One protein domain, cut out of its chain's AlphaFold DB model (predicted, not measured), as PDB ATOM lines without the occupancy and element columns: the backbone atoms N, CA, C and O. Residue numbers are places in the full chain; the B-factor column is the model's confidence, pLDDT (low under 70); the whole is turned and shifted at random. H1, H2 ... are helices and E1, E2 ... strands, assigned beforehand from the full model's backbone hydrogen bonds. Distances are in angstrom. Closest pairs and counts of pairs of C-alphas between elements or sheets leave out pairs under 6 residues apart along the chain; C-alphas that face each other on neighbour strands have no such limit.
ATOM      1  N   LEU A 354     -33.221 -35.589  -7.587       96.25
ATOM      2  CA  LEU A 354     -34.023 -35.924  -8.754       96.25
ATOM      3  C   LEU A 354     -35.414 -36.344  -8.276       96.25
ATOM      4  O   LEU A 354     -35.588 -37.421  -7.708       96.25
ATOM      5  N   ALA A 355     -36.404 -35.483  -8.477       95.88
ATOM      6  CA  ALA A 355     -37.797 -35.803  -8.213       95.88
ATOM      7  C   ALA A 355     -38.463 -36.320  -9.493       95.88
ATOM      8  O   ALA A 355     -38.403 -35.660 -10.524       95.88
ATOM      9  N   LEU A 356     -39.101 -37.483  -9.418       96.62
ATOM     10  CA  LEU A 356     -39.878 -38.102 -10.486       96.62
ATOM     11  C   LEU A 356     -41.341 -38.166 -10.035       96.62
ATOM     12  O   LEU A 356     -41.668 -38.822  -9.040       96.62
ATOM     13  N   HIS A 357     -42.221 -37.458 -10.733       96.56
ATOM     14  CA  HIS A 357     -43.654 -37.437 -10.476       96.56
ATOM     15  C   HIS A 357     -44.388 -38.284 -11.510       96.56
ATOM     16  O   HIS A 357     -44.410 -37.953 -12.688       96.56
ATOM     17  N   VAL A 358     -44.979 -39.391 -11.071       96.38
ATOM     18  CA  VAL A 358     -45.710 -40.314 -11.936       96.38
ATOM     19  C   VAL A 358     -47.167 -39.873 -12.048       96.38
ATOM     20  O   VAL A 358     -47.902 -39.858 -11.056       96.38
ATOM     21  N   ASN A 359     -47.599 -39.594 -13.273       96.00
ATOM     22  CA  ASN A 359     -48.958 -39.208 -13.630       96.00
ATOM     23  C   ASN A 359     -49.645 -40.307 -14.456       96.00
ATOM     24  O   ASN A 359     -48.977 -41.028 -15.200       96.00
ATOM     25  N   PRO A 360     -50.981 -40.445 -14.384       95.88
ATOM     26  CA  PRO A 360     -51.712 -41.238 -15.370       95.88
ATOM     27  C   PRO A 360     -51.613 -40.578 -16.758       95.88
ATOM     28  O   PRO A 360     -51.742 -39.361 -16.871       95.88
ATOM     29  N   ALA A 361     -51.433 -41.369 -17.816       94.50
ATOM     30  CA  ALA A 361     -51.383 -40.876 -19.193       94.50
ATOM     31  C   ALA A 361     -52.020 -41.884 -20.159       94.50
ATOM     32  O   ALA A 361     -51.421 -42.901 -20.509       94.50
ATOM     33  N   GLY A 362     -53.257 -41.617 -20.589       93.12
ATOM     34  CA  GLY A 362     -54.000 -42.513 -21.479       93.12
ATOM     35  C   GLY A 362     -54.116 -43.933 -20.909       93.12
ATOM     36  O   GLY A 362     -54.729 -44.135 -19.863       93.12
ATOM     37  N   ALA A 363     -53.525 -44.910 -21.604       91.94
ATOM     38  CA  ALA A 363     -53.489 -46.317 -21.188       91.94
ATOM     39  C   ALA A 363     -52.296 -46.677 -20.276       91.94
ATOM     40  O   ALA A 363     -52.150 -47.841 -19.898       91.94
ATOM     41  N   GLY A 364     -51.434 -45.716 -19.941       94.81
ATOM     42  CA  GLY A 364     -50.226 -45.936 -19.153       94.81
ATOM     43  C   GLY A 364     -49.904 -44.787 -18.208       94.81
ATOM     44  O   GLY A 364     -50.797 -44.186 -17.605       94.81
ATOM     45  N   TYR A 365     -48.612 -44.522 -18.049       95.19
ATOM     46  CA  TYR A 365     -48.081 -43.556 -17.094       95.19
ATOM     47  C   TYR A 365     -47.103 -42.610 -17.779       95.19
ATOM     48  O   TYR A 365     -46.269 -43.065 -18.554       95.19
ATOM     49  N   ALA A 366     -47.167 -41.325 -17.452       95.06
ATOM     50  CA  ALA A 366     -46.144 -40.344 -17.805       95.06
ATOM     51  C   ALA A 366     -45.351 -39.961 -16.551       95.06
ATOM     52  O   ALA A 366     -45.857 -40.095 -15.433       95.06
ATOM     53  N   ILE A 367     -44.122 -39.480 -16.726       95.62
ATOM     54  CA  ILE A 367     -43.310 -38.966 -15.622       95.62
ATOM     55  C   ILE A 367     -42.985 -37.500 -15.878       95.62
ATOM     56  O   ILE A 367     -42.517 -37.152 -16.951       95.62
ATOM     57  N   ASP A 368     -43.146 -36.655 -14.870       95.38
ATOM     58  CA  ASP A 368     -42.503 -35.345 -14.838       95.38
ATOM     59  C   ASP A 368     -41.252 -35.432 -13.964       95.38
ATOM     60  O   ASP A 368     -41.297 -35.923 -12.835       95.38
ATOM     61  N   ALA A 369     -40.121 -34.959 -14.469       96.31
ATOM     62  CA  ALA A 369     -38.884 -34.863 -13.717       96.31
ATOM     63  C   ALA A 369     -38.671 -33.441 -13.200       96.31
ATOM     64  O   ALA A 369     -38.961 -32.453 -13.869       96.31
ATOM     65  N   THR A 370     -38.110 -33.323 -12.004       94.88
ATOM     66  CA  THR A 370     -37.514 -32.087 -11.503       94.88
ATOM     67  C   THR A 370     -36.134 -32.397 -10.955       94.88
ATOM     68  O   THR A 370     -36.000 -33.105  -9.958       94.88
ATOM     69  N   LEU A 371     -35.103 -31.862 -11.601       94.62
ATOM     70  CA  LEU A 371     -33.718 -31.998 -11.177       94.62
ATOM     71  C   LEU A 371     -33.277 -30.735 -10.437       94.62
ATOM     72  O   LEU A 371     -33.293 -29.638 -10.987       94.62
ATOM     73  N   THR A 372     -32.883 -30.892  -9.180       91.06
ATOM     74  CA  THR A 372     -32.372 -29.814  -8.332       91.06
ATOM     75  C   THR A 372     -30.928 -30.116  -7.969       91.06
ATOM     76  O   THR A 372     -30.675 -31.111  -7.294       91.06
ATOM     77  N   ARG A 373     -30.001 -29.247  -8.386       88.81
ATOM     78  CA  ARG A 373     -28.595 -29.289  -7.964       88.81
ATOM     79  C   ARG A 373     -28.275 -28.155  -6.986       88.81
ATOM     80  O   ARG A 373     -28.981 -27.137  -6.935       88.81
ATOM     81  N   ALA A 374     -27.241 -28.327  -6.175       82.88
ATOM     82  CA  ALA A 374     -26.693 -27.295  -5.309       82.88
ATOM     83  C   ALA A 374     -26.283 -26.068  -6.142       82.88
ATOM     84  O   ALA A 374     -25.587 -26.188  -7.144       82.88
ATOM     85  N   GLY A 375     -26.763 -24.883  -5.756       79.62
ATOM     86  CA  GLY A 375     -26.452 -23.628  -6.455       79.62
ATOM     87  C   GLY A 375     -27.161 -23.409  -7.802       79.62
ATOM     88  O   GLY A 375     -26.994 -22.343  -8.385       79.62
ATOM     89  N   ALA A 376     -27.981 -24.353  -8.277       81.19
ATOM     90  CA  ALA A 376     -28.719 -24.233  -9.537       81.19
ATOM     91  C   ALA A 376     -30.241 -24.091  -9.319       81.19
ATOM     92  O   ALA A 376     -30.791 -24.644  -8.351       81.19
ATOM     93  N   PRO A 377     -30.958 -23.376 -10.210       81.62
ATOM     94  CA  PRO A 377     -32.416 -23.392 -10.219       81.62
ATOM     95  C   PRO A 377     -32.937 -24.799 -10.576       81.62
ATOM     96  O   PRO A 377     -32.311 -25.492 -11.381       81.62
ATOM     97  N   PRO A 378     -34.081 -25.240 -10.021       88.31
ATOM     98  CA  PRO A 378     -34.675 -26.520 -10.394       88.31
ATOM     99  C   PRO A 378     -35.011 -26.586 -11.890       88.31
ATOM    100  O   PRO A 378     -35.670 -25.697 -12.436       88.31
ATOM    101  N   LEU A 379     -34.599 -27.671 -12.541       90.44
ATOM    102  CA  LEU A 379     -34.943 -28.000 -13.918       90.44
ATOM    103  C   LEU A 379     -36.153 -28.937 -13.928       90.44
ATOM    104  O   LEU A 379     -36.005 -30.127 -13.668       90.44
ATOM    105  N   ALA A 380     -37.339 -28.401 -14.219       91.56
ATOM    106  CA  ALA A 380     -38.570 -29.180 -14.365       91.56
ATOM    107  C   ALA A 380     -38.853 -29.502 -15.841       91.56
ATOM    108  O   ALA A 380     -38.816 -28.594 -16.682       91.56
ATOM    109  N   LEU A 381     -39.134 -30.770 -16.145       91.50
ATOM    110  CA  LEU A 381     -39.298 -31.297 -17.501       91.50
ATOM    111  C   LEU A 381     -40.347 -32.418 -17.531       91.50
ATOM    112  O   LEU A 381     -40.275 -33.315 -16.692       91.50
ATOM    113  N   PRO A 382     -41.265 -32.443 -18.509       90.56
ATOM    114  CA  PRO A 382     -42.038 -33.641 -18.794       90.56
ATOM    115  C   PRO A 382     -41.131 -34.681 -19.465       90.56
ATOM    116  O   PRO A 382     -40.586 -34.446 -20.546       90.56
ATOM    117  N   ILE A 383     -40.981 -35.854 -18.854       86.56
ATOM    118  CA  ILE A 383     -40.451 -37.032 -19.539       86.56
ATOM    119  C   ILE A 383     -41.586 -37.507 -20.452       86.56
ATOM    120  O   ILE A 383     -42.471 -38.249 -20.031       86.56
ATOM    121  N   GLY A 384     -41.612 -37.012 -21.694       78.88
ATOM    122  CA  GLY A 384     -42.698 -37.190 -22.676       78.88
ATOM    123  C   GLY A 384     -42.980 -38.633 -23.127       78.88
ATOM    124  O   GLY A 384     -43.659 -38.847 -24.130       78.88
ATOM    125  N   GLN A 385     -42.466 -39.629 -22.409       83.19
ATOM    126  CA  GLN A 385     -42.667 -41.047 -22.650       83.19
ATOM    127  C   GLN A 385     -43.866 -41.553 -21.839       83.19
ATOM    128  O   GLN A 385     -43.933 -41.399 -20.620       83.19
ATOM    129  N   THR A 386     -44.818 -42.196 -22.521       91.69
ATOM    130  CA  THR A 386     -45.877 -42.958 -21.847       91.69
ATOM    131  C   THR A 386     -45.413 -44.399 -21.668       91.69
ATOM    132  O   THR A 386     -45.270 -45.126 -22.647       91.69
ATOM    133  N   MET A 387     -45.206 -44.835 -20.430       93.81
ATOM    134  CA  MET A 387     -44.907 -46.231 -20.113       93.81
ATOM    135  C   MET A 387     -46.199 -47.032 -19.995       93.81
ATOM    136  O   MET A 387     -47.071 -46.709 -19.179       93.81
ATOM    137  N   LEU A 388     -46.316 -48.114 -20.763       92.94
ATOM    138  CA  LEU A 388     -47.479 -48.988 -20.680       92.94
ATOM    139  C   LEU A 388     -47.347 -49.955 -19.491       92.94
ATOM    140  O   LEU A 388     -46.254 -50.454 -19.207       92.94
ATOM    141  N   PRO A 389     -48.457 -50.310 -18.814       91.06
ATOM    142  CA  PRO A 389     -48.429 -51.271 -17.711       91.06
ATOM    143  C   PRO A 389     -47.845 -52.635 -18.105       91.06
ATOM    144  O   PRO A 389     -47.229 -53.295 -17.271       91.06
ATOM    145  N   ALA A 390     -48.021 -53.054 -19.365       88.56
ATOM    146  CA  ALA A 390     -47.496 -54.317 -19.884       88.56
ATOM    147  C   ALA A 390     -45.961 -54.334 -19.959       88.56
ATOM    148  O   ALA A 390     -45.353 -55.333 -19.573       88.56
ATOM    149  N   ASP A 391     -45.338 -53.231 -20.383       92.50
ATOM    150  CA  ASP A 391     -43.877 -53.115 -20.475       92.50
ATOM    151  C   ASP A 391     -43.251 -53.144 -19.079       92.50
ATOM    152  O   ASP A 391     -42.315 -53.899 -18.812       92.50
ATOM    153  N   ILE A 392     -43.855 -52.400 -18.148       93.75
ATOM    154  CA  ILE A 392     -43.472 -52.388 -16.734       93.75
ATOM    155  C   ILE A 392     -43.614 -53.792 -16.128       93.75
ATOM    156  O   ILE A 392     -42.713 -54.271 -15.439       93.75
ATOM    157  N   ALA A 393     -44.730 -54.481 -16.390       88.62
ATOM    158  CA  ALA A 393     -44.963 -55.834 -15.894       88.62
ATOM    159  C   ALA A 393     -43.941 -56.835 -16.454       88.62
ATOM    160  O   ALA A 393     -43.424 -57.664 -15.701       88.62
ATOM    161  N   GLY A 394     -43.618 -56.737 -17.748       89.25
ATOM    162  CA  GLY A 394     -42.595 -57.552 -18.400       89.25
ATOM    163  C   GLY A 394     -41.212 -57.348 -17.781       89.25
ATOM    164  O   GLY A 394     -40.546 -58.324 -17.427       89.25
ATOM    165  N   LEU A 395     -40.820 -56.089 -17.564       93.81
ATOM    166  CA  LEU A 395     -39.570 -55.735 -16.894       93.81
ATOM    167  C   LEU A 395     -39.522 -56.284 -15.460       93.81
ATOM    168  O   LEU A 395     -38.574 -56.982 -15.100       93.81
ATOM    169  N   LEU A 396     -40.551 -56.029 -14.644       91.69
ATOM    170  CA  LEU A 396     -40.614 -56.523 -13.264       91.69
ATOM    171  C   LEU A 396     -40.531 -58.051 -13.206       91.69
ATOM    172  O   LEU A 396     -39.825 -58.595 -12.358       91.69
ATOM    173  N   ALA A 397     -41.213 -58.759 -14.111       87.31
ATOM    174  CA  ALA A 397     -41.137 -60.212 -14.191       87.31
ATOM    175  C   ALA A 397     -39.711 -60.695 -14.509       87.31
ATOM    176  O   ALA A 397     -39.218 -61.614 -13.852       87.31
ATOM    177  N   ALA A 398     -39.024 -60.062 -15.465       90.94
ATOM    178  CA  ALA A 398     -37.650 -60.406 -15.825       90.94
ATOM    179  C   ALA A 398     -36.676 -60.208 -14.649       90.94
ATOM    180  O   ALA A 398     -35.937 -61.129 -14.292       90.94
ATOM    181  N   VAL A 399     -36.750 -59.061 -13.973       93.75
ATOM    182  CA  VAL A 399     -35.916 -58.748 -12.800       93.75
ATOM    183  C   VAL A 399     -36.187 -59.725 -11.652       93.75
ATOM    184  O   VAL A 399     -35.263 -60.325 -11.096       93.75
ATOM    185  N   ARG A 400     -37.465 -59.961 -11.329       89.69
ATOM    186  CA  ARG A 400     -37.873 -60.907 -10.279       89.69
ATOM    187  C   ARG A 400     -37.430 -62.334 -10.586       89.69
ATOM    188  O   ARG A 400     -37.063 -63.059  -9.659       89.69
ATOM    189  N   ASN A 401     -37.392 -62.736 -11.856       87.06
ATOM    190  CA  ASN A 401     -36.864 -64.036 -12.266       87.06
ATOM    191  C   ASN A 401     -35.360 -64.170 -11.984       87.06
ATOM    192  O   ASN A 401     -34.932 -65.234 -11.530       87.06
ATOM    193  N   VAL A 402     -34.559 -63.121 -12.206       93.44
ATOM    194  CA  VAL A 402     -33.124 -63.128 -11.860       93.44
ATOM    195  C   VAL A 402     -32.943 -63.308 -10.353       93.44
ATOM    196  O   VAL A 402     -32.259 -64.237  -9.923       93.44
ATOM    197  N   TRP A 403     -33.623 -62.501  -9.536       94.00
ATOM    198  CA  TRP A 403     -33.546 -62.627  -8.077       94.00
ATOM    199  C   TRP A 403     -34.026 -63.984  -7.566       94.00
ATOM    200  O   TRP A 403     -33.365 -64.598  -6.733       94.00
ATOM    201  N   THR A 404     -35.127 -64.501  -8.110       87.25
ATOM    202  CA  THR A 404     -35.663 -65.815  -7.732       87.25
ATOM    203  C   THR A 404     -34.655 -66.930  -8.008       87.25
ATOM    204  O   THR A 404     -34.440 -67.787  -7.151       87.25
ATOM    205  N   LYS A 405     -33.982 -66.909  -9.168       88.62
ATOM    206  CA  LYS A 405     -32.916 -67.873  -9.494       88.62
ATOM    207  C   LYS A 405     -31.746 -67.787  -8.516       88.62
ATOM    208  O   LYS A 405     -31.209 -68.824  -8.134       88.62
ATOM    209  N   LEU A 406     -31.358 -66.578  -8.108       92.31
ATOM    210  CA  LEU A 406     -30.283 -66.388  -7.133       92.31
ATOM    211  C   LEU A 406     -30.668 -66.961  -5.770       92.31
ATOM    212  O   LEU A 406     -29.904 -67.742  -5.213       92.31
ATOM    213  N   VAL A 407     -31.855 -66.624  -5.268       90.56
ATOM    214  CA  VAL A 407     -32.319 -67.004  -3.924       90.56
ATOM    215  C   VAL A 407     -32.572 -68.504  -3.811       90.56
ATOM    216  O   VAL A 407     -32.141 -69.122  -2.845       90.56
ATOM    217  N   ILE A 408     -33.248 -69.103  -4.797       84.06
ATOM    218  CA  ILE A 408     -33.577 -70.538  -4.786       84.06
ATOM    219  C   ILE A 408     -32.374 -71.391  -5.204       84.06
ATOM    220  O   ILE A 408     -32.230 -72.519  -4.746       84.06
ATOM    221  N   GLY A 409     -31.519 -70.872  -6.082       86.56
ATOM    222  CA  GLY A 409     -30.341 -71.574  -6.571       86.56
ATOM    223  C   GLY A 409     -29.110 -71.271  -5.728       86.56
ATOM    224  O   GLY A 409     -28.837 -71.924  -4.723       86.56
ATOM    225  N   THR A 410     -28.328 -70.293  -6.181       87.62
ATOM    226  CA  THR A 410     -26.933 -70.098  -5.757       87.62
ATOM    227  C   THR A 410     -26.766 -69.597  -4.322       87.62
ATOM    228  O   THR A 410     -25.737 -69.872  -3.712       87.62
ATOM    229  N   LEU A 411     -27.746 -68.863  -3.793       90.38
ATOM    230  CA  LEU A 411     -27.729 -68.284  -2.446       90.38
ATOM    231  C   LEU A 411     -28.657 -69.014  -1.471       90.38
ATOM    232  O   LEU A 411     -28.850 -68.534  -0.363       90.38
ATOM    233  N   SER A 412     -29.225 -70.165  -1.837       85.88
ATOM    234  CA  SER A 412     -30.186 -70.887  -0.984       85.88
ATOM    235  C   SER A 412     -29.645 -71.237   0.409       85.88
ATOM    236  O   SER A 412     -30.394 -71.198   1.383       85.88
ATOM    237  N   ASP A 413     -28.345 -71.517   0.509       82.38
ATOM    238  CA  ASP A 413     -27.621 -71.867   1.733       82.38
ATOM    239  C   ASP A 413     -26.467 -70.897   2.063       82.38
ATOM    240  O   ASP A 413     -25.690 -71.143   2.984       82.38
ATOM    241  N   LYS A 414     -26.333 -69.795   1.312       88.25
ATOM    242  CA  LYS A 414     -25.185 -68.875   1.374       88.25
ATOM    243  C   LYS A 414     -25.627 -67.421   1.348       88.25
ATOM    244  O   LYS A 414     -26.596 -67.058   0.695       88.25
ATOM    245  N   VAL A 415     -24.825 -66.566   1.974       90.94
ATOM    246  CA  VAL A 415     -25.011 -65.104   1.960       90.94
ATOM    247  C   VAL A 415     -24.027 -64.377   1.038       90.94
ATOM    248  O   VAL A 415     -24.082 -63.159   0.937       90.94
ATOM    249  N   THR A 416     -23.147 -65.098   0.339       95.19
ATOM    250  CA  THR A 416     -22.108 -64.523  -0.529       95.19
ATOM    251  C   THR A 416     -21.922 -65.382  -1.774       95.19
ATOM    252  O   THR A 416     -21.862 -66.611  -1.693       95.19
ATOM    253  N   LEU A 417     -21.786 -64.739  -2.935       95.69
ATOM    254  CA  LEU A 417     -21.435 -65.398  -4.192       95.69
ATOM    255  C   LEU A 417     -19.913 -65.472  -4.382       95.69
ATOM    256  O   LEU A 417     -19.152 -64.627  -3.903       95.69
ATOM    257  N   SER A 418     -19.456 -66.446  -5.173       95.81
ATOM    258  CA  SER A 418     -18.105 -66.387  -5.742       95.81
ATOM    259  C   SER A 418     -17.985 -65.190  -6.690       95.81
ATOM    260  O   SER A 418     -18.967 -64.807  -7.328       95.81
ATOM    261  N   ALA A 419     -16.788 -64.616  -6.841       96.62
ATOM    262  CA  ALA A 419     -16.593 -63.442  -7.701       96.62
ATOM    263  C   ALA A 419     -17.109 -63.624  -9.151       96.62
ATOM    264  O   ALA A 419     -17.770 -62.712  -9.647       96.62
ATOM    265  N   PRO A 420     -16.908 -64.773  -9.836       96.69
ATOM    266  CA  PRO A 420     -17.483 -64.984 -11.167       96.69
ATOM    267  C   PRO A 420     -19.017 -65.026 -11.170       96.69
ATOM    268  O   PRO A 420     -19.644 -64.413 -12.033       96.69
ATOM    269  N   SER A 421     -19.627 -65.712 -10.196       96.19
ATOM    270  CA  SER A 421     -21.093 -65.802 -10.085       96.19
ATOM    271  C   SER A 421     -21.707 -64.444  -9.762       96.19
ATOM    272  O   SER A 421     -22.746 -64.092 -10.307       96.19
ATOM    273  N   TYR A 422     -21.030 -63.667  -8.917       97.31
ATOM    274  CA  TYR A 422     -21.404 -62.304  -8.574       97.31
ATOM    275  C   TYR A 422     -21.389 -61.374  -9.788       97.31
ATOM    276  O   TYR A 422     -22.396 -60.727 -10.067       97.31
ATOM    277  N   ARG A 423     -20.288 -61.359 -10.555       96.44
ATOM    278  CA  ARG A 423     -20.194 -60.561 -11.788       96.44
ATOM    279  C   ARG A 423     -21.272 -60.946 -12.791       96.44
ATOM    280  O   ARG A 423     -21.904 -60.067 -13.361       96.44
ATOM    281  N   LYS A 424     -21.528 -62.249 -12.966       96.44
ATOM    282  CA  LYS A 424     -22.607 -62.733 -13.834       96.44
ATOM    283  C   LYS A 424     -23.977 -62.234 -13.362       96.44
ATOM    284  O   LYS A 424     -24.735 -61.710 -14.168       96.44
ATOM    285  N   ALA A 425     -24.273 -62.354 -12.068       96.44
ATOM    286  CA  ALA A 425     -25.529 -61.882 -11.491       96.44
ATOM    287  C   ALA A 425     -25.707 -60.363 -11.664       96.44
ATOM    288  O   ALA A 425     -26.777 -59.915 -12.068       96.44
ATOM    289  N   CYS A 426     -24.655 -59.578 -11.418       97.69
ATOM    290  CA  CYS A 426     -24.679 -58.131 -11.623       97.69
ATOM    291  C   CYS A 426     -24.829 -57.770 -13.103       97.69
ATOM    292  O   CYS A 426     -25.601 -56.878 -13.418       97.69
ATOM    293  N   ALA A 427     -24.172 -58.481 -14.022       96.62
ATOM    294  CA  ALA A 427     -24.328 -58.251 -15.457       96.62
ATOM    295  C   ALA A 427     -25.762 -58.539 -15.944       96.62
ATOM    296  O   ALA A 427     -26.308 -57.758 -16.723       96.62
ATOM    297  N   GLU A 428     -26.390 -59.618 -15.457       97.19
ATOM    298  CA  GLU A 428     -27.795 -59.941 -15.749       97.19
ATOM    299  C   GLU A 428     -28.751 -58.872 -15.189       97.19
ATOM    300  O   GLU A 428     -29.626 -58.393 -15.911       97.19
ATOM    301  N   LEU A 429     -28.558 -58.435 -13.937       97.62
ATOM    302  CA  LEU A 429     -29.351 -57.348 -13.349       97.62
ATOM    303  C   LEU A 429     -29.141 -56.019 -14.082       97.62
ATOM    304  O   LEU A 429     -30.107 -55.308 -14.331       97.62
ATOM    305  N   ALA A 430     -27.907 -55.697 -14.469       97.44
ATOM    306  CA  ALA A 430     -27.570 -54.475 -15.192       97.44
ATOM    307  C   ALA A 430     -28.185 -54.438 -16.591       97.44
ATOM    308  O   ALA A 430     -28.562 -53.371 -17.063       97.44
ATOM    309  N   ALA A 431     -28.319 -55.590 -17.257       96.94
ATOM    310  CA  ALA A 431     -29.027 -55.672 -18.529       96.94
ATOM    311  C   ALA A 431     -30.483 -55.208 -18.378       96.94
ATOM    312  O   ALA A 431     -30.900 -54.296 -19.087       96.94
ATOM    313  N   HIS A 432     -31.204 -55.733 -17.385       97.75
ATOM    314  CA  HIS A 432     -32.563 -55.279 -17.081       97.75
ATOM    315  C   HIS A 432     -32.606 -53.857 -16.507       97.75
ATOM    316  O   HIS A 432     -33.563 -53.128 -16.742       97.75
ATOM    317  N   GLY A 433     -31.559 -53.428 -15.805       97.69
ATOM    318  CA  GLY A 433     -31.396 -52.055 -15.340       97.69
ATOM    319  C   GLY A 433     -31.307 -51.043 -16.476       97.69
ATOM    320  O   GLY A 433     -31.889 -49.963 -16.390       97.69
ATOM    321  N   ARG A 434     -30.634 -51.415 -17.570       97.00
ATOM    322  CA  ARG A 434     -30.585 -50.626 -18.808       97.00
ATOM    323  C   ARG A 434     -31.907 -50.659 -19.568       97.00
ATOM    324  O   ARG A 434     -32.267 -49.662 -20.182       97.00
ATOM    325  N   ASP A 435     -32.652 -51.761 -19.514       96.56
ATOM    326  CA  ASP A 435     -34.019 -51.794 -20.053       96.56
ATOM    327  C   ASP A 435     -34.942 -50.860 -19.256       96.56
ATOM    328  O   ASP A 435     -35.697 -50.092 -19.845       96.56
ATOM    329  N   ALA A 436     -34.815 -50.841 -17.924       97.12
ATOM    330  CA  ALA A 436     -35.506 -49.887 -17.059       97.12
ATOM    331  C   ALA A 436     -35.132 -48.437 -17.400       97.12
ATOM    332  O   ALA A 436     -36.005 -47.585 -17.528       97.12
ATOM    333  N   TRP A 437     -33.845 -48.165 -17.619       97.00
ATOM    334  CA  TRP A 437     -33.381 -46.861 -18.081       97.00
ATOM    335  C   TRP A 437     -34.012 -46.455 -19.418       97.00
ATOM    336  O   TRP A 437     -34.470 -45.330 -19.550       97.00
ATOM    337  N   ARG A 438     -34.097 -47.363 -20.399       94.81
ATOM    338  CA  ARG A 438     -34.744 -47.090 -21.697       94.81
ATOM    339  C   ARG A 438     -36.255 -46.865 -21.586       94.81
ATOM    340  O   ARG A 438     -36.807 -46.116 -22.378       94.81
ATOM    341  N   LEU A 439     -36.932 -47.494 -20.627       94.69
ATOM    342  CA  LEU A 439     -38.348 -47.200 -20.370       94.69
ATOM    343  C   LEU A 439     -38.564 -45.817 -19.743       94.69
ATOM    344  O   LEU A 439     -39.660 -45.281 -19.864       94.69
ATOM    345  N   LEU A 440     -37.555 -45.272 -19.053       95.06
ATOM    346  CA  LEU A 440     -37.608 -43.936 -18.456       95.06
ATOM    347  C   LEU A 440     -37.112 -42.842 -19.402       95.06
ATOM    348  O   LEU A 440     -37.642 -41.745 -19.367       95.06
ATOM    349  N   PHE A 441     -36.055 -43.119 -20.163       94.88
ATOM    350  CA  PHE A 441     -35.264 -42.118 -20.883       94.88
ATOM    351  C   PHE A 441     -34.952 -42.516 -22.329       94.88
ATOM    352  O   PHE A 441     -34.085 -41.922 -22.960       94.88
ATOM    353  N   GLY A 442     -35.533 -43.607 -22.822       86.62
ATOM    354  CA  GLY A 442     -35.237 -44.149 -24.146       86.62
ATOM    355  C   GLY A 442     -36.238 -43.710 -25.203       86.62
ATOM    356  O   GLY A 442     -37.230 -43.042 -24.917       86.62
ATOM    357  N   ASP A 443     -35.965 -44.147 -26.430       66.69
ATOM    358  CA  ASP A 443     -36.776 -43.804 -27.588       66.69
ATOM    359  C   ASP A 443     -38.170 -44.437 -27.510       66.69
ATOM    360  O   ASP A 443     -38.327 -45.653 -27.366       66.69
ATOM    361  N   GLY A 444     -39.188 -43.582 -27.614       60.69
ATOM    362  CA  GLY A 444     -40.516 -43.967 -28.093       60.69
ATOM    363  C   GLY A 444     -40.782 -43.531 -29.541       60.69
ATOM    364  O   GLY A 444     -41.880 -43.764 -30.047       60.69
ATOM    365  N   ARG A 445     -39.828 -42.846 -30.194       62.50
ATOM    366  CA  ARG A 445     -39.983 -42.169 -31.500       62.50
ATOM    367  C   ARG A 445     -38.977 -42.636 -32.571       62.50
ATOM    368  O   ARG A 445     -38.827 -41.991 -33.606       62.50
ATOM    369  N   GLY A 446     -38.305 -43.763 -32.369       67.50
ATOM    370  CA  GLY A 446     -37.228 -44.269 -33.215       67.50
ATOM    371  C   GLY A 446     -35.911 -43.507 -33.024       67.50
ATOM    372  O   GLY A 446     -35.575 -43.045 -31.944       67.50
ATOM    373  N   SER A 447     -35.145 -43.324 -34.101       64.31
ATOM    374  CA  SER A 447     -33.775 -42.784 -34.044       64.31
ATOM    375  C   SER A 447     -33.639 -41.305 -33.644       64.31
ATOM    376  O   SER A 447     -32.527 -40.780 -33.685       64.31
ATOM    377  N   GLN A 448     -34.731 -40.605 -33.327       73.88
ATOM    378  CA  GLN A 448     -34.705 -39.184 -32.982       73.88
ATOM    379  C   GLN A 448     -34.796 -39.004 -31.466       73.88
ATOM    380  O   GLN A 448     -35.846 -39.246 -30.879       73.88
ATOM    381  N   ALA A 449     -33.698 -38.550 -30.859       82.81
ATOM    382  CA  ALA A 449     -33.647 -38.208 -29.442       82.81
ATOM    383  C   ALA A 449     -34.507 -36.966 -29.152       82.81
ATOM    384  O   ALA A 449     -34.307 -35.919 -29.770       82.81
ATOM    385  N   GLY A 450     -35.444 -37.090 -28.215       90.75
ATOM    386  CA  GLY A 450     -36.251 -36.000 -27.688       90.75
ATOM    387  C   GLY A 450     -35.842 -35.599 -26.269       90.75
ATOM    388  O   GLY A 450     -34.714 -35.814 -25.822       90.75
ATOM    389  N   THR A 451     -36.792 -35.012 -25.539       93.06
ATOM    390  CA  THR A 451     -36.586 -34.529 -24.154       93.06
ATOM    391  C   THR A 451     -36.158 -35.634 -23.196       93.06
ATOM    392  O   THR A 451     -35.297 -35.416 -22.345       93.06
ATOM    393  N   SER A 452     -36.769 -36.812 -23.327       93.25
ATOM    394  CA  SER A 452     -36.533 -37.961 -22.451       93.25
ATOM    395  C   SER A 452     -35.082 -38.445 -22.567       93.25
ATOM    396  O   SER A 452     -34.377 -38.604 -21.571       93.25
ATOM    397  N   GLU A 453     -34.608 -38.568 -23.802       93.75
ATOM    398  CA  GLU A 453     -33.284 -39.039 -24.191       93.75
ATOM    399  C   GLU A 453     -32.202 -38.003 -23.899       93.75
ATOM    400  O   GLU A 453     -31.124 -38.357 -23.414       93.75
ATOM    401  N   ALA A 454     -32.491 -36.722 -24.144       94.50
ATOM    402  CA  ALA A 454     -31.615 -35.619 -23.771       94.50
ATOM    403  C   ALA A 454     -31.411 -35.575 -22.251       94.50
ATOM    404  O   ALA A 454     -30.283 -35.452 -21.775       94.50
ATOM    405  N   PHE A 455     -32.492 -35.728 -21.482       95.81
ATOM    406  CA  PHE A 455     -32.432 -35.744 -20.026       95.81
ATOM    407  C   PHE A 455     -31.748 -37.005 -19.479       95.81
ATOM    408  O   PHE A 455     -30.957 -36.918 -18.540       95.81
ATOM    409  N   GLY A 456     -31.978 -38.167 -20.095       95.81
ATOM    410  CA  GLY A 456     -31.226 -39.387 -19.806       95.81
ATOM    411  C   GLY A 456     -29.732 -39.195 -20.045       95.81
ATOM    412  O   GLY A 456     -28.932 -39.419 -19.144       95.81
ATOM    413  N   THR A 457     -29.346 -38.727 -21.232       94.94
ATOM    414  CA  THR A 457     -27.942 -38.444 -21.576       94.94
ATOM    415  C   THR A 457     -27.302 -37.503 -20.558       94.94
ATOM    416  O   THR A 457     -26.259 -37.835 -20.003       94.94
ATOM    417  N   LEU A 458     -27.987 -36.410 -20.205       95.50
ATOM    418  CA  LEU A 458     -27.559 -35.488 -19.153       95.50
ATOM    419  C   LEU A 458     -27.282 -36.208 -17.824       95.50
ATOM    420  O   LEU A 458     -26.246 -35.977 -17.209       95.50
ATOM    421  N   LEU A 459     -28.189 -37.078 -17.371       96.06
ATOM    422  CA  LEU A 459     -28.019 -37.830 -16.123       96.06
ATOM    423  C   LEU A 459     -26.926 -38.909 -16.206       96.06
ATOM    424  O   LEU A 459     -26.336 -39.235 -15.180       96.06
ATOM    425  N   ALA A 460     -26.674 -39.485 -17.383       95.50
ATOM    426  CA  ALA A 460     -25.640 -40.500 -17.579       95.50
ATOM    427  C   ALA A 460     -24.233 -39.884 -17.648       95.50
ATOM    428  O   ALA A 460     -23.303 -40.417 -17.050       95.50
ATOM    429  N   GLU A 461     -24.080 -38.764 -18.354       94.88
ATOM    430  CA  GLU A 461     -22.804 -38.051 -18.495       94.88
ATOM    431  C   GLU A 461     -22.467 -37.230 -17.247       94.88
ATOM    432  O   GLU A 461     -21.303 -37.103 -16.866       94.88
ATOM    433  N   HIS A 462     -23.494 -36.705 -16.579       94.38
ATOM    434  CA  HIS A 462     -23.368 -35.892 -15.378       94.38
ATOM    435  C   HIS A 462     -24.257 -36.474 -14.277       94.38
ATOM    436  O   HIS A 462     -25.306 -35.899 -13.966       94.38
ATOM    437  N   PRO A 463     -23.868 -37.605 -13.662       95.38
ATOM    438  CA  PRO A 463     -24.647 -38.205 -12.587       95.38
ATOM    439  C   PRO A 463     -24.848 -37.233 -11.420       95.38
ATOM    440  O   PRO A 463     -24.175 -36.202 -11.284       95.38
ATOM    441  N   LEU A 464     -25.822 -37.548 -10.569       93.88
ATOM    442  CA  LEU A 464     -25.952 -36.844  -9.299       93.88
ATOM    443  C   LEU A 464     -24.742 -37.194  -8.420       93.88
ATOM    444  O   LEU A 464     -24.194 -38.294  -8.552       93.88
ATOM    445  N   PRO A 465     -24.344 -36.322  -7.483       94.38
ATOM    446  CA  PRO A 465     -23.387 -36.703  -6.455       94.38
ATOM    447  C   PRO A 465     -23.826 -37.992  -5.734       94.38
ATOM    448  O   PRO A 465     -25.034 -38.201  -5.548       94.38
ATOM    449  N   PRO A 466     -22.893 -38.848  -5.289       94.06
ATOM    450  CA  PRO A 466     -23.232 -39.991  -4.449       94.06
ATOM    451  C   PRO A 466     -24.084 -39.569  -3.248       94.06
ATOM    452  O   PRO A 466     -23.937 -38.471  -2.716       94.06
ATOM    453  N   ASP A 467     -24.997 -40.440  -2.832       95.12
ATOM    454  CA  ASP A 467     -25.930 -40.228  -1.716       95.12
ATOM    455  C   ASP A 467     -26.995 -39.141  -1.963       95.12
ATOM    456  O   ASP A 467     -27.791 -38.819  -1.069       95.12
ATOM    457  N   SER A 468     -27.088 -38.614  -3.187       95.81
ATOM    458  CA  SER A 468     -28.211 -37.776  -3.621       95.81
ATOM    459  C   SER A 468     -29.549 -38.504  -3.488       95.81
ATOM    460  O   SER A 468     -29.615 -39.734  -3.394       95.81
ATOM    461  N   VAL A 469     -30.639 -37.737  -3.450       95.81
ATOM    462  CA  VAL A 469     -31.986 -38.291  -3.284       95.81
ATOM    463  C   VAL A 469     -32.646 -38.468  -4.644       95.81
ATOM    464  O   VAL A 469     -32.776 -37.514  -5.408       95.81
ATOM    465  N   ILE A 470     -33.147 -39.673  -4.911       97.25
ATOM    466  CA  ILE A 470     -34.127 -39.899  -5.975       97.25
ATOM    467  C   ILE A 470     -35.489 -40.045  -5.309       97.25
ATOM    468  O   ILE A 470     -35.755 -41.031  -4.619       97.25
ATOM    469  N   ARG A 471     -36.343 -39.038  -5.497       95.88
ATOM    470  CA  ARG A 471     -37.679 -38.970  -4.902       95.88
ATOM    471  C   ARG A 471     -38.726 -39.314  -5.937       95.88
ATOM    472  O   ARG A 471     -38.948 -38.554  -6.870       95.88
ATOM    473  N   ILE A 472     -39.443 -40.399  -5.713       96.50
ATOM    474  CA  ILE A 472     -40.572 -40.803  -6.535       96.50
ATOM    475  C   ILE A 472     -41.856 -40.399  -5.827       96.50
ATOM    476  O   ILE A 472     -42.030 -40.663  -4.641       96.50
ATOM    477  N   THR A 473     -42.765 -39.764  -6.553       94.69
ATOM    478  CA  THR A 473     -44.121 -39.461  -6.086       94.69
ATOM    479  C   THR A 473     -45.114 -39.911  -7.141       94.69
ATOM    480  O   THR A 473     -44.808 -39.861  -8.326       94.69
ATOM    481  N   CYS A 474     -46.303 -40.336  -6.730       93.44
ATOM    482  CA  CYS A 474     -47.349 -40.748  -7.663       93.44
ATOM    483  C   CYS A 474     -48.601 -39.904  -7.444       93.44
ATOM    484  O   CYS A 474     -49.037 -39.717  -6.302       93.44
ATOM    485  N   ALA A 475     -49.220 -39.450  -8.532       93.88
ATOM    486  CA  ALA A 475     -50.588 -38.952  -8.502       93.88
ATOM    487  C   ALA A 475     -51.539 -40.039  -7.965       93.88
ATOM    488  O   ALA A 475     -51.263 -41.236  -8.063       93.88
ATOM    489  N   ASP A 476     -52.691 -39.647  -7.414       90.25
ATOM    490  CA  ASP A 476     -53.605 -40.594  -6.752       90.25
ATOM    491  C   ASP A 476     -54.095 -41.686  -7.725       90.25
ATOM    492  O   ASP A 476     -54.187 -42.865  -7.373       90.25
ATOM    493  N   ALA A 477     -54.336 -41.330  -8.988       91.94
ATOM    494  CA  ALA A 477     -54.695 -42.270 -10.054       91.94
ATOM    495  C   ALA A 477     -53.520 -43.146 -10.540       91.94
ATOM    496  O   ALA A 477     -53.754 -44.187 -11.145       91.94
ATOM    497  N   ALA A 478     -52.275 -42.777 -10.229       92.75
ATOM    498  CA  ALA A 478     -51.061 -43.517 -10.580       92.75
ATOM    499  C   ALA A 478     -50.478 -44.322  -9.401       92.75
ATOM    500  O   ALA A 478     -49.371 -44.843  -9.491       92.75
ATOM    501  N   GLN A 479     -51.207 -44.470  -8.286       87.44
ATOM    502  CA  GLN A 479     -50.732 -45.204  -7.097       87.44
ATOM    503  C   GLN A 479     -50.453 -46.698  -7.339       87.44
ATOM    504  O   GLN A 479     -49.823 -47.333  -6.499       87.44
ATOM    505  N   GLY A 480     -50.918 -47.260  -8.461       86.12
ATOM    506  CA  GLY A 480     -50.573 -48.616  -8.898       86.12
ATOM    507  C   GLY A 480     -49.290 -48.702  -9.731       86.12
ATOM    508  O   GLY A 480     -48.996 -49.764 -10.275       86.12
ATOM    509  N   PHE A 481     -48.550 -47.604  -9.897       92.44
ATOM    510  CA  PHE A 481     -47.260 -47.618 -10.575       92.44
ATOM    511  C   PHE A 481     -46.193 -48.272  -9.695       92.44
ATOM    512  O   PHE A 481     -46.012 -47.905  -8.535       92.44
ATOM    513  N   VAL A 482     -45.463 -49.224 -10.273       91.62
ATOM    514  CA  VAL A 482     -44.420 -50.007  -9.604       91.62
ATOM    515  C   VAL A 482     -43.254 -50.113 -10.564       91.62
ATOM    516  O   VAL A 482     -43.464 -50.399 -11.737       91.62
ATOM    517  N   PHE A 483     -42.031 -49.901 -10.091       95.75
ATOM    518  CA  PHE A 483     -40.858 -49.897 -10.957       95.75
ATOM    519  C   PHE A 483     -39.625 -50.380 -10.190       95.75
ATOM    520  O   PHE A 483     -39.520 -50.104  -8.991       95.75
ATOM    521  N   PRO A 484     -38.683 -51.099 -10.829       96.75
ATOM    522  CA  PRO A 484     -37.526 -51.658 -10.140       96.75
ATOM    523  C   PRO A 484     -36.421 -50.600  -9.955       96.75
ATOM    524  O   PRO A 484     -35.309 -50.740 -10.460       96.75
ATOM    525  N   TRP A 485     -36.729 -49.525  -9.224       97.62
ATOM    526  CA  TRP A 485     -35.884 -48.332  -9.080       97.62
ATOM    527  C   TRP A 485     -34.444 -48.624  -8.649       97.62
ATOM    528  O   TRP A 485     -33.516 -47.960  -9.097       97.62
ATOM    529  N   THR A 486     -34.240 -49.625  -7.790       98.00
ATOM    530  CA  THR A 486     -32.928 -49.967  -7.223       98.00
ATOM    531  C   THR A 486     -31.938 -50.519  -8.241       98.00
ATOM    532  O   THR A 486     -30.738 -50.440  -7.996       98.00
ATOM    533  N   ILE A 487     -32.411 -51.068  -9.362       98.12
ATOM    534  CA  ILE A 487     -31.541 -51.644 -10.394       98.12
ATOM    535  C   ILE A 487     -31.436 -50.774 -11.646       98.12
ATOM    536  O   ILE A 487     -30.767 -51.190 -12.587       98.12
ATOM    537  N   VAL A 488     -32.092 -49.610 -11.691       98.38
ATOM    538  CA  VAL A 488     -31.958 -48.685 -12.827       98.38
ATOM    539  C   VAL A 488     -30.475 -48.394 -13.035       98.38
ATOM    540  O   VAL A 488     -29.765 -48.067 -12.082       98.38
ATOM    541  N   CYS A 489     -30.010 -48.586 -14.268       97.12
ATOM    542  CA  CYS A 489     -28.601 -48.506 -14.628       97.12
ATOM    543  C   CYS A 489     -28.468 -47.684 -15.914       97.12
ATOM    544  O   CYS A 489     -29.054 -48.087 -16.928       97.12
ATOM    545  N   PRO A 490     -27.701 -46.578 -15.914       96.50
ATOM    546  CA  PRO A 490     -27.416 -45.847 -17.137       96.50
ATOM    547  C   PRO A 490     -26.661 -46.731 -18.144       96.50
ATOM    548  O   PRO A 490     -26.067 -47.757 -17.774       96.50
ATOM    549  N   PRO A 491     -26.691 -46.377 -19.441       94.19
ATOM    550  CA  PRO A 491     -25.822 -47.003 -20.425       94.19
ATOM    551  C   PRO A 491     -24.357 -46.788 -20.025       94.19
ATOM    552  O   PRO A 491     -23.963 -45.700 -19.626       94.19
ATOM    553  N   ALA A 492     -23.551 -47.840 -20.141       92.31
ATOM    554  CA  ALA A 492     -22.131 -47.818 -19.813       92.31
ATOM    555  C   ALA A 492     -21.343 -48.635 -20.846       92.31
ATOM    556  O   ALA A 492     -21.926 -49.419 -21.605       92.31
ATOM    557  N   ALA A 493     -20.018 -48.461 -20.871       89.19
ATOM    558  CA  ALA A 493     -19.138 -49.280 -21.701       89.19
ATOM    559  C   ALA A 493     -19.273 -50.779 -21.341       89.19
ATOM    560  O   ALA A 493     -19.549 -51.092 -20.182       89.19
ATOM    561  N   PRO A 494     -19.062 -51.720 -22.286       86.69
ATOM    562  CA  PRO A 494     -19.274 -53.156 -22.052       86.69
ATOM    563  C   PRO A 494     -18.534 -53.741 -20.840       86.69
ATOM    564  O   PRO A 494     -19.059 -54.648 -20.196       86.69
ATOM    565  N   ASP A 495     -17.353 -53.203 -20.527       88.94
ATOM    566  CA  ASP A 495     -16.491 -53.665 -19.432       88.94
ATOM    567  C   ASP A 495     -16.610 -52.817 -18.154       88.94
ATOM    568  O   ASP A 495     -15.933 -53.094 -17.164       88.94
ATOM    569  N   ALA A 496     -17.449 -51.774 -18.155       92.94
ATOM    570  CA  ALA A 496     -17.653 -50.934 -16.982       92.94
ATOM    571  C   ALA A 496     -18.437 -51.684 -15.894       92.94
ATOM    572  O   ALA A 496     -19.359 -52.457 -16.178       92.94
ATOM    573  N   GLU A 497     -18.090 -51.430 -14.633       93.31
ATOM    574  CA  GLU A 497     -18.868 -51.937 -13.507       93.31
ATOM    575  C   GLU A 497     -20.286 -51.333 -13.536       93.31
ATOM    576  O   GLU A 497     -20.430 -50.126 -13.749       93.31
ATOM    577  N   PRO A 498     -21.349 -52.142 -13.358       94.81
ATOM    578  CA  PRO A 498     -22.708 -51.622 -13.359       94.81
ATOM    579  C   PRO A 498     -22.957 -50.578 -12.267       94.81
ATOM    580  O   PRO A 498     -22.768 -50.855 -11.083       94.81
ATOM    581  N   GLN A 499     -23.476 -49.419 -12.665       96.00
ATOM    582  CA  GLN A 499     -23.876 -48.342 -11.760       96.00
ATOM    583  C   GLN A 499     -25.370 -48.448 -11.458       96.00
ATOM    584  O   GLN A 499     -26.218 -47.970 -12.210       96.00
ATOM    585  N   PHE A 500     -25.713 -49.153 -10.384       98.31
ATOM    586  CA  PHE A 500     -27.102 -49.288  -9.958       98.31
ATOM    587  C   PHE A 500     -27.522 -48.083  -9.118       98.31
ATOM    588  O   PHE A 500     -26.914 -47.811  -8.084       98.31
ATOM    589  N   TRP A 501     -28.652 -47.455  -9.449       98.38
ATOM    590  CA  TRP A 501     -29.216 -46.366  -8.639       98.38
ATOM    591  C   TRP A 501     -29.380 -46.736  -7.158       98.38
ATOM    592  O   TRP A 501     -29.207 -45.889  -6.288       98.38
ATOM    593  N   GLY A 502     -29.680 -48.002  -6.842       98.12
ATOM    594  CA  GLY A 502     -29.807 -48.484  -5.466       98.12
ATOM    595  C   GLY A 502     -28.497 -48.538  -4.668       98.12
ATOM    596  O   GLY A 502     -28.567 -48.752  -3.457       98.12
ATOM    597  N   LEU A 503     -27.341 -48.368  -5.317       98.25
ATOM    598  CA  LEU A 503     -26.009 -48.301  -4.700       98.25
ATOM    599  C   LEU A 503     -25.428 -46.890  -4.694       98.25
ATOM    600  O   LEU A 503     -24.572 -46.602  -3.859       98.25
ATOM    601  N   ASP A 504     -25.912 -46.016  -5.571       97.56
ATOM    602  CA  ASP A 504     -25.412 -44.647  -5.689       97.56
ATOM    603  C   ASP A 504     -26.301 -43.641  -4.953       97.56
ATOM    604  O   ASP A 504     -25.793 -42.665  -4.402       97.56
ATOM    605  N   TYR A 505     -27.612 -43.898  -4.875       98.00
ATOM    606  CA  TYR A 505     -28.598 -42.906  -4.450       98.00
ATOM    607  C   TYR A 505     -29.548 -43.398  -3.353       98.00
ATOM    608  O   TYR A 505     -29.901 -44.577  -3.237       98.00
ATOM    609  N   ARG A 506     -30.046 -42.442  -2.563       97.38
ATOM    610  CA  ARG A 506     -31.136 -42.657  -1.607       97.38
ATOM    611  C   ARG A 506     -32.462 -42.595  -2.353       97.38
ATOM    612  O   ARG A 506     -32.965 -41.518  -2.661       97.38
ATOM    613  N   ILE A 507     -33.012 -43.764  -2.654       97.06
ATOM    614  CA  ILE A 507     -34.288 -43.897  -3.361       97.06
ATOM    615  C   ILE A 507     -35.436 -43.898  -2.351       97.06
ATOM    616  O   ILE A 507     -35.468 -44.746  -1.456       97.06
ATOM    617  N   GLU A 508     -36.393 -42.990  -2.528       94.81
ATOM    618  CA  GLU A 508     -37.593 -42.883  -1.700       94.81
ATOM    619  C   GLU A 508     -38.862 -42.823  -2.560       94.81
ATOM    620  O   GLU A 508     -38.929 -42.067  -3.526       94.81
ATOM    621  N   ILE A 509     -39.883 -43.609  -2.207       95.38
ATOM    622  CA  ILE A 509     -41.200 -43.565  -2.859       95.38
ATOM    623  C   ILE A 509     -42.156 -42.835  -1.918       95.38
ATOM    624  O   ILE A 509     -42.820 -43.438  -1.073       95.38
ATOM    625  N   ALA A 510     -42.174 -41.511  -2.020       90.56
ATOM    626  CA  ALA A 510     -42.927 -40.636  -1.142       90.56
ATOM    627  C   ALA A 510     -44.427 -40.634  -1.488       90.56
ATOM    628  O   ALA A 510     -44.836 -40.491  -2.642       90.56
TER     629      ALA A 510
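AT A GLANCE: This is residues 354 to 510 of the 768 residues of an uncharacterized protein of Alphaproteobacteria bacterium (UniProt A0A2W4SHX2). A twisted wall of five strands stands at one end, and a long helical hairpin, H1 and H2, reaches away from its E3 edge along the longest axis. A shorter helix, H3, folds back from H2 over one face of the wall, above E3 and E2. The printed part has 157 residues, with four named helices and five named strands in the order E1 E2 E3 H1 H2 H3 E4 H4 E5. The mixed sheet runs E3 E2 E1 E4 E5, and the class is mixed, helices and strands. The whole is compact, with a radius of gyration of the C-alphas of 16.3 A and spans of 47 by 36 by 34 A.

HOW THE PARTS SIT: E1, residues 354 to 361, E2, residues 364 to 372, and E3, residues 379 to 387, form a meander, each strand the antiparallel neighbour of the one before. N 357 and O 368 are 2.8 A apart across E1 and E2, as are N 381 and O 369 across E3 and E2. E3, an edge strand, bends by 53 degrees at residue 384. On the other side of E1, E4, residues 469 to 474, is parallel to it, with N 356 and O 471 at 2.8 A. E5, residues 506 to 510, is parallel to E4, with N 508 and O 470 at 2.9 A. E4, H4, residues 501 to 504, and E5 form a strand-helix-strand unit, two parallel strands joined through a helix, with a right-handed crossover. H3, residues 451 to 461, is on one face, which gives two layers, helix and sheet; it runs slantwise to the strands, at a height over the sheet of 10.2 A. The closest C-alphas of E3 and H3, those of Ile 383 and Ser 452, are 5.0 A apart. H2, residues 419 to 441, touches H3 with residues 437 to 441 alone, the closest C-alphas being those of Phe 441 and Ser 452, 4.6 A apart; this helical hairpin has a shallow tilt of 33 degrees, only just short of steep, opposite ways. H1, residues 389 to 410, and H2 touch as a helical hairpin at a shallow tilt of 8 degrees, opposite ways, with the C-alphas of Val 399 and His 432 closest at 6.5 A. H1 only grazes the sheet with residues 389 to 392, and H2 with 439 to 441. H4 only grazes it too, and only just, with 5 pairs of C-alphas within 10 A. H1 and H3 are apart. In H1, H2 and H3 every O i to N i+4 pair is within hydrogen-bond range; H4 is too short for such a pair.

IN THESE COORDINATES: E1 begins at C-alpha 354, (-34.023, -35.924, -8.754), and is 20.9 A long; E2 is 26.4 A and E3 21.7 A. H1 is 31.0 A, H2 31.3 A and H3 15.3 A long. H2 begins at C-alpha 419, (-16.593, -63.442, -7.701). E4 is 16.2 A long, and E5 ends at C-alpha 510, (-42.927, -40.636, -1.142).

THE WHOLE: The two C-alphas farthest apart, those of Pro 377 and Asp 413, are 50.2 A apart. The printed part has no cut. The link from E4 to H4, residues 475 to 500, is long. Mean pLDDT of the printed part is 92.1; residues 443 to 447 are under 70.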